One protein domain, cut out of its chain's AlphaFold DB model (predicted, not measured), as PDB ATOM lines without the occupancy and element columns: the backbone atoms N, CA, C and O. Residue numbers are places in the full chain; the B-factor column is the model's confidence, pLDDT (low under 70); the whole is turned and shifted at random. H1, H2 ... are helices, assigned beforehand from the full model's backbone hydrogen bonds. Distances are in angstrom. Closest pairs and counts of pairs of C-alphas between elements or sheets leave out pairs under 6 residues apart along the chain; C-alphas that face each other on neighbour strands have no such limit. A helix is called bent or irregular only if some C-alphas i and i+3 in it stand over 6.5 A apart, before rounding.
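Overview. This is residues 14 to 58 of the 111 residues of an uncharacterized protein of Acetivibrio saccincola (UniProt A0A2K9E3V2). The model is an open U of helices: the long helix H1 makes one arm, the shorter helix H3 folds back to make the other, and the short helix H2 sits in the turn between them. The two arms come near each other but have few contacts, and residues 55 to 58 run on past H3 as a tail with no named element. The printed part has 45 residues with three named helices, in the order H1, H2, H3, and no named strand; the class is all helix. The whole is loose, with a radius of gyration of the C-alphas of 12.2 A, and flat, its C-alphas spanning 38 by 19 by 10 A.

Along the chain. The printed part begins with Lys 14 and Glu 15, before the first helix. H1 holds residues 16 to 33, from C-alpha 16 at (158.073, 129.845, 101.162) to C-alpha 33 at (159.154, 146.655, 81.911), and is 25.6 A long from first to last C-alpha. Glu 34 and Ser 35 follow. H2 holds residues 36 to 41 and is 8.8 A long. Val 42 and Asn 43 come next. H3 holds residues 44 to 54, is 15.4 A long and ends with C-alpha 54 at (150.273, 134.786, 85.789). No helix is bent.

Arrangement. H1 and H3 are close but not clearly touching, with 1 pair of C-alphas within 8 A. Their closest C-alphas, those of Ile 27 and Ile 51, are 7.4 A apart. Their lines stand at a steep tilt of 43 degrees, and they run opposite ways. Their centres are 14.8 A apart. H1 and H2 are apart, and so are H2 and H3. In H1 and H3 every O i to N i+4 pair is within hydrogen-bond range, while in H2 it is 1 of 2 pairs.

Size, cuts and confidence. The two C-alphas farthest apart, those of Glu 15 and Asn 41, are 37.8 A from each other, while the C-alphas of Lys 14 and Lys 58, the first and last printed, are 16.0 A apart. The printed part has no cut. The links from H1 to H2 and from H2 to H3 are both tight, with 2 residues each. Three stretches stand free: residues 14 to 19, of which 16 to 19 belong to H1; residues 32 to 37; and residues 40 to 46, of which 44 to 46 belong to H3. The mean pLDDT of the printed part is 89.5, and one printed residue, Lys 14, is under 70.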
ATOM      1  N   LYS A  14     162.878 125.322  98.197       66.88
ATOM      2  CA  LYS A  14     163.036 126.646  98.813       66.88
ATOM      3  C   LYS A  14     162.055 126.932  99.953       66.88
ATOM      4  O   LYS A  14     160.923 126.473  99.924       66.88
ATOM      5  N   GLU A  15     162.449 127.742 100.939       77.69
ATOM      6  CA  GLU A  15     161.504 128.271 101.936       77.69
ATOM      7  C   GLU A  15     160.462 129.193 101.283       77.69
ATOM      8  O   GLU A  15     160.818 130.044 100.461       77.69
ATOM      9  N   PHE A  16     159.195 129.063 101.697       78.25
ATOM     10  CA  PHE A  16     158.073 129.845 101.162       78.25
ATOM     11  C   PHE A  16     158.343 131.353 101.203       78.25
ATOM     12  O   PHE A  16     158.221 132.012 100.178       78.25
ATOM     13  N   ASP A  17     158.832 131.877 102.329       81.00
ATOM     14  CA  ASP A  17     159.156 133.301 102.506       81.00
ATOM     15  C   ASP A  17     160.175 133.815 101.479       81.00
ATOM     16  O   ASP A  17     160.218 134.994 101.120       81.00
ATOM     17  N   THR A  18     161.074 132.947 101.023       83.94
ATOM     18  CA  THR A  18     162.097 133.327 100.049       83.94
ATOM     19  C   THR A  18     161.569 133.194  98.623       83.94
ATOM     20  O   THR A  18     161.944 133.991  97.764       83.94
ATOM     21  N   TYR A  19     160.682 132.234  98.366       83.44
ATOM     22  CA  TYR A  19     159.945 132.132  97.109       83.44
ATOM     23  C   TYR A  19     158.971 133.315  96.921       83.44
ATOM     24  O   TYR A  19     158.981 133.957  95.874       83.44
ATOM     25  N   GLU A  20     158.200 133.673  97.949       86.56
ATOM     26  CA  GLU A  20     157.258 134.801  97.940       86.56
ATOM     27  C   GLU A  20     157.966 136.116  97.592       86.56
ATOM     28  O   GLU A  20     157.534 136.853  96.704       86.56
ATOM     29  N   ARG A  21     159.107 136.386  98.242       90.12
ATOM     30  CA  ARG A  21     159.911 137.582  97.965       90.12
ATOM     31  C   ARG A  21     160.365 137.662  96.510       90.12
ATOM     32  O   ARG A  21     160.348 138.749  95.939       90.12
ATOM     33  N   GLU A  22     160.745 136.542  95.903       90.25
ATOM     34  CA  GLU A  22     161.107 136.512  94.482       90.25
ATOM     35  C   GLU A  22     159.917 136.764  93.568       90.25
ATOM     36  O   GLU A  22     160.061 137.517  92.607       90.25
ATOM     37  N   GLN A  23     158.745 136.197  93.871       90.94
ATOM     38  CA  GLN A  23     157.539 136.474  93.089       90.94
ATOM     39  C   GLN A  23     157.181 137.964  93.146       90.94
ATOM     40  O   GLN A  23     156.893 138.563  92.115       90.94
ATOM     41  N   ILE A  24     157.287 138.598  94.319       93.88
ATOM     42  CA  ILE A  24     157.046 140.041  94.472       93.88
ATOM     43  C   ILE A  24     158.026 140.866  93.628       93.88
ATOM     44  O   ILE A  24     157.613 141.831  92.986       93.88
ATOM     45  N   VAL A  25     159.317 140.515  93.631       95.69
ATOM     46  CA  VAL A  25     160.321 141.199  92.798       95.69
ATOM     47  C   VAL A  25     160.012 141.000  91.315       95.69
ATOM     48  O   VAL A  25     159.967 141.973  90.573       95.69
ATOM     49  N   ALA A  26     159.700 139.774  90.895       94.00
ATOM     50  CA  ALA A  26     159.372 139.471  89.508       94.00
ATOM     51  C   ALA A  26     158.132 140.235  89.013       94.00
ATOM     52  O   ALA A  26     158.155 140.752  87.898       94.00
ATOM     53  N   ILE A  27     157.088 140.351  89.844       95.12
ATOM     54  CA  ILE A  27     155.890 141.147  89.539       95.12
ATOM     55  C   ILE A  27     156.263 142.615  89.320       95.12
ATOM     56  O   ILE A  27     155.832 143.217  88.339       95.12
ATOM     57  N   LYS A  28     157.075 143.198  90.213       95.25
ATOM     58  CA  LYS A  28     157.517 144.596  90.084       95.25
ATOM     59  C   LYS A  28     158.309 144.812  88.803       95.25
ATOM     60  O   LYS A  28     157.982 145.715  88.040       95.25
ATOM     61  N   ASP A  29     159.286 143.949  88.542       94.81
ATOM     62  CA  ASP A  29     160.125 144.058  87.353       94.81
ATOM     63  C   ASP A  29     159.322 143.878  86.058       94.81
ATOM     64  O   ASP A  29     159.727 144.379  85.012       94.81
ATOM     65  N   GLU A  30     158.237 143.101  86.071       93.38
ATOM     66  CA  GLU A  30     157.340 142.981  84.918       93.38
ATOM     67  C   GLU A  30     156.544 144.267  84.710       93.38
ATOM     68  O   GLU A  30     156.574 144.813  83.612       93.38
ATOM     69  N   ILE A  31     155.925 144.799  85.770       91.75
ATOM     70  CA  ILE A  31     155.176 146.062  85.712       91.75
ATOM     71  C   ILE A  31     156.066 147.208  85.209       91.75
ATOM     72  O   ILE A  31     155.639 147.993  84.370       91.75
ATOM     73  N   GLU A  32     157.311 147.295  85.682       91.88
ATOM     74  CA  GLU A  32     158.259 148.342  85.274       91.88
ATOM     75  C   GLU A  32     158.797 148.164  83.845       91.88
ATOM     76  O   GLU A  32     159.265 149.127  83.237       91.88
ATOM     77  N   ARG A  33     158.746 146.944  83.295       92.69
ATOM     78  CA  ARG A  33     159.154 146.655  81.911       92.69
ATOM     79  C   ARG A  33     158.049 146.894  80.892       92.69
ATOM     80  O   ARG A  33     158.348 146.935  79.695       92.69
ATOM     81  N   GLU A  34     156.808 147.044  81.337       91.88
ATOM     82  CA  GLU A  34     155.712 147.375  80.443       91.88
ATOM     83  C   GLU A  34     155.918 148.746  79.801       91.88
ATOM     84  O   GLU A  34     156.387 149.705  80.416       91.88
ATOM     85  N   SER A  35     155.564 148.847  78.522       90.06
ATOM     86  CA  SER A  35     155.709 150.118  77.814       90.06
ATOM     87  C   SER A  35     154.742 151.162  78.375       90.06
ATOM     88  O   SER A  35     153.578 150.861  78.641       90.06
ATOM     89  N   GLU A  36     155.187 152.415  78.459       85.94
ATOM     90  CA  GLU A  36     154.348 153.533  78.912       85.94
ATOM     91  C   GLU A  36     153.049 153.635  78.093       85.94
ATOM     92  O   GLU A  36     151.966 153.823  78.640       85.94
ATOM     93  N   ASN A  37     153.130 153.392  76.780       89.19
ATOM     94  CA  ASN A  37     151.962 153.369  75.901       89.19
ATOM     95  C   ASN A  37     150.980 152.233  76.238       89.19
ATOM     96  O   ASN A  37     149.774 152.407  76.112       89.19
ATOM     97  N   TYR A  38     151.468 151.066  76.656       86.75
ATOM     98  CA  TYR A  38     150.596 149.975  77.085       86.75
ATOM     99  C   TYR A  38     149.911 150.313  78.414       86.75
ATOM    100  O   TYR A  38     148.687 150.244  78.495       86.75
ATOM    101  N   ILE A  39     150.674 150.775  79.411       87.88
ATOM    102  CA  ILE A  39     150.151 151.126  80.741       87.88
ATOM    103  C   ILE A  39     149.094 152.238  80.676       87.88
ATOM    104  O   ILE A  39     148.113 152.192  81.412       87.88
ATOM    105  N   LEU A  40     149.245 153.210  79.774       88.19
ATOM    106  CA  LEU A  40     148.270 154.295  79.610       88.19
ATOM    107  C   LEU A  40     146.956 153.860  78.943       88.19
ATOM    108  O   LEU A  40     145.946 154.544  79.103       88.19
ATOM    109  N   ASN A  41     146.965 152.765  78.178       92.31
ATOM    110  CA  ASN A  41     145.816 152.329  77.379       92.31
ATOM    111  C   ASN A  41     145.156 151.047  77.894       92.31
ATOM    112  O   ASN A  41     144.038 150.732  77.482       92.31
ATOM    113  N   VAL A  42     145.835 150.286  78.753       91.62
ATOM    114  CA  VAL A  42     145.288 149.051  79.309       91.62
ATOM    115  C   VAL A  42     144.173 149.369  80.302       91.62
ATOM    116  O   VAL A  42     144.249 150.312  81.090       91.62
ATOM    117  N   ASN A  43     143.118 148.560  80.285       95.88
ATOM    118  CA  ASN A  43     142.134 148.608  81.347       95.88
ATOM    119  C   ASN A  43     142.764 148.082  82.647       95.88
ATOM    120  O   ASN A  43     143.287 146.970  82.684       95.88
ATOM    121  N   GLU A  44     142.667 148.855  83.727       93.19
ATOM    122  CA  GLU A  44     143.244 148.502  85.029       93.19
ATOM    123  C   GLU A  44     142.797 147.115  85.523       93.19
ATOM    124  O   GLU A  44     143.614 146.319  85.980       93.19
ATOM    125  N   THR A  45     141.508 146.786  85.380       95.69
ATOM    126  CA  THR A  45     140.964 145.493  85.824       95.69
ATOM    127  C   THR A  45     141.527 144.339  84.998       95.69
ATOM    128  O   THR A  45     141.866 143.291  85.547       95.69
ATOM    129  N   GLU A  46     141.656 144.519  83.685       93.81
ATOM    130  CA  GLU A  46     142.258 143.510  82.808       93.81
ATOM    131  C   GLU A  46     143.738 143.297  83.134       93.81
ATOM    132  O   GLU A  46     144.190 142.153  83.191       93.81
ATOM    133  N   PHE A  47     144.473 144.374  83.422       93.56
ATOM    134  CA  PHE A  47     145.885 144.298  83.788       93.56
ATOM    135  C   PHE A  47     146.100 143.592  85.131       93.56
ATOM    136  O   PHE A  47     146.932 142.687  85.232       93.56
ATOM    137  N   ILE A  48     145.296 143.924  86.148       93.75
ATOM    138  CA  ILE A  48     145.317 143.229  87.444       93.75
ATOM    139  C   ILE A  48     145.027 141.738  87.248       93.75
ATOM    140  O   ILE A  48     145.750 140.896  87.781       93.75
ATOM    141  N   ASN A  49     144.007 141.391  86.457       94.19
ATOM    142  CA  ASN A  49     143.666 139.995  86.179       94.19
ATOM    143  C   ASN A  49     144.789 139.264  85.433       94.19
ATOM    144  O   ASN A  49     145.064 138.104  85.725       94.19
ATOM    145  N   TYR A  50     145.454 139.920  84.483       92.75
ATOM    146  CA  TYR A  50     146.596 139.346  83.775       92.75
ATOM    147  C   TYR A  50     147.744 139.012  84.740       92.75
ATOM    148  O   TYR A  50     148.176 137.857  84.798       92.75
ATOM    149  N   ILE A  51     148.181 139.983  85.550       93.81
ATOM    150  CA  ILE A  51     149.286 139.798  86.503       93.81
ATOM    151  C   ILE A  51     148.924 138.743  87.555       93.81
ATOM    152  O   ILE A  51     149.694 137.814  87.799       93.81
ATOM    153  N   THR A  52     147.734 138.829  88.151       92.25
ATOM    154  CA  THR A  52     147.309 137.877  89.191       92.25
ATOM    155  C   THR A  52     147.184 136.453  88.660       92.25
ATOM    156  O   THR A  52     147.651 135.534  89.323       92.25
ATOM    157  N   ASN A  53     146.647 136.247  87.453       91.56
ATOM    158  CA  ASN A  53     146.574 134.916  86.844       91.56
ATOM    159  C   ASN A  53     147.953 134.348  86.495       91.56
ATOM    160  O   ASN A  53     148.147 133.134  86.552       91.56
ATOM    161  N   LYS A  54     148.910 135.205  86.127       91.44
ATOM    162  CA  LYS A  54     150.273 134.786  85.789       91.44
ATOM    163  C   LYS A  54     151.058 134.323  87.016       91.44
ATOM    164  O   LYS A  54     151.758 133.316  86.943       91.44
ATOM    165  N   TYR A  55     150.915 135.039  88.127       90.44
ATOM    166  CA  TYR A  55     151.644 134.793  89.373       90.44
ATOM    167  C   TYR A  55     150.825 134.022  90.419       90.44
ATOM    168  O   TYR A  55     151.205 133.957  91.588       90.44
ATOM    169  N   VAL A  56     149.692 133.435  90.017       87.38
ATOM    170  CA  VAL A  56     148.806 132.718  90.935       87.38
ATOM    171  C   VAL A  56     149.512 131.509  91.541       87.38
ATOM    172  O   VAL A  56     150.013 130.624  90.843       87.38
ATOM    173  N   LEU A  57     149.496 131.442  92.869       81.06
ATOM    174  CA  LEU A  57     149.926 130.257  93.592       81.06
ATOM    175  C   LEU A  57     148.776 129.275  93.646       81.06
ATOM    176  O   LEU A  57     147.720 129.551  94.208       81.06
ATOM    177  N   LYS A  58     148.985 128.111  93.037       76.62
ATOM    178  CA  LYS A  58     148.044 127.008  93.169       76.62
ATOM    179  C   LYS A  58     148.296 126.330  94.504       76.62
ATOM    180  O   LYS A  58     149.407 125.885  94.778       76.62
TER     181      LYS A  58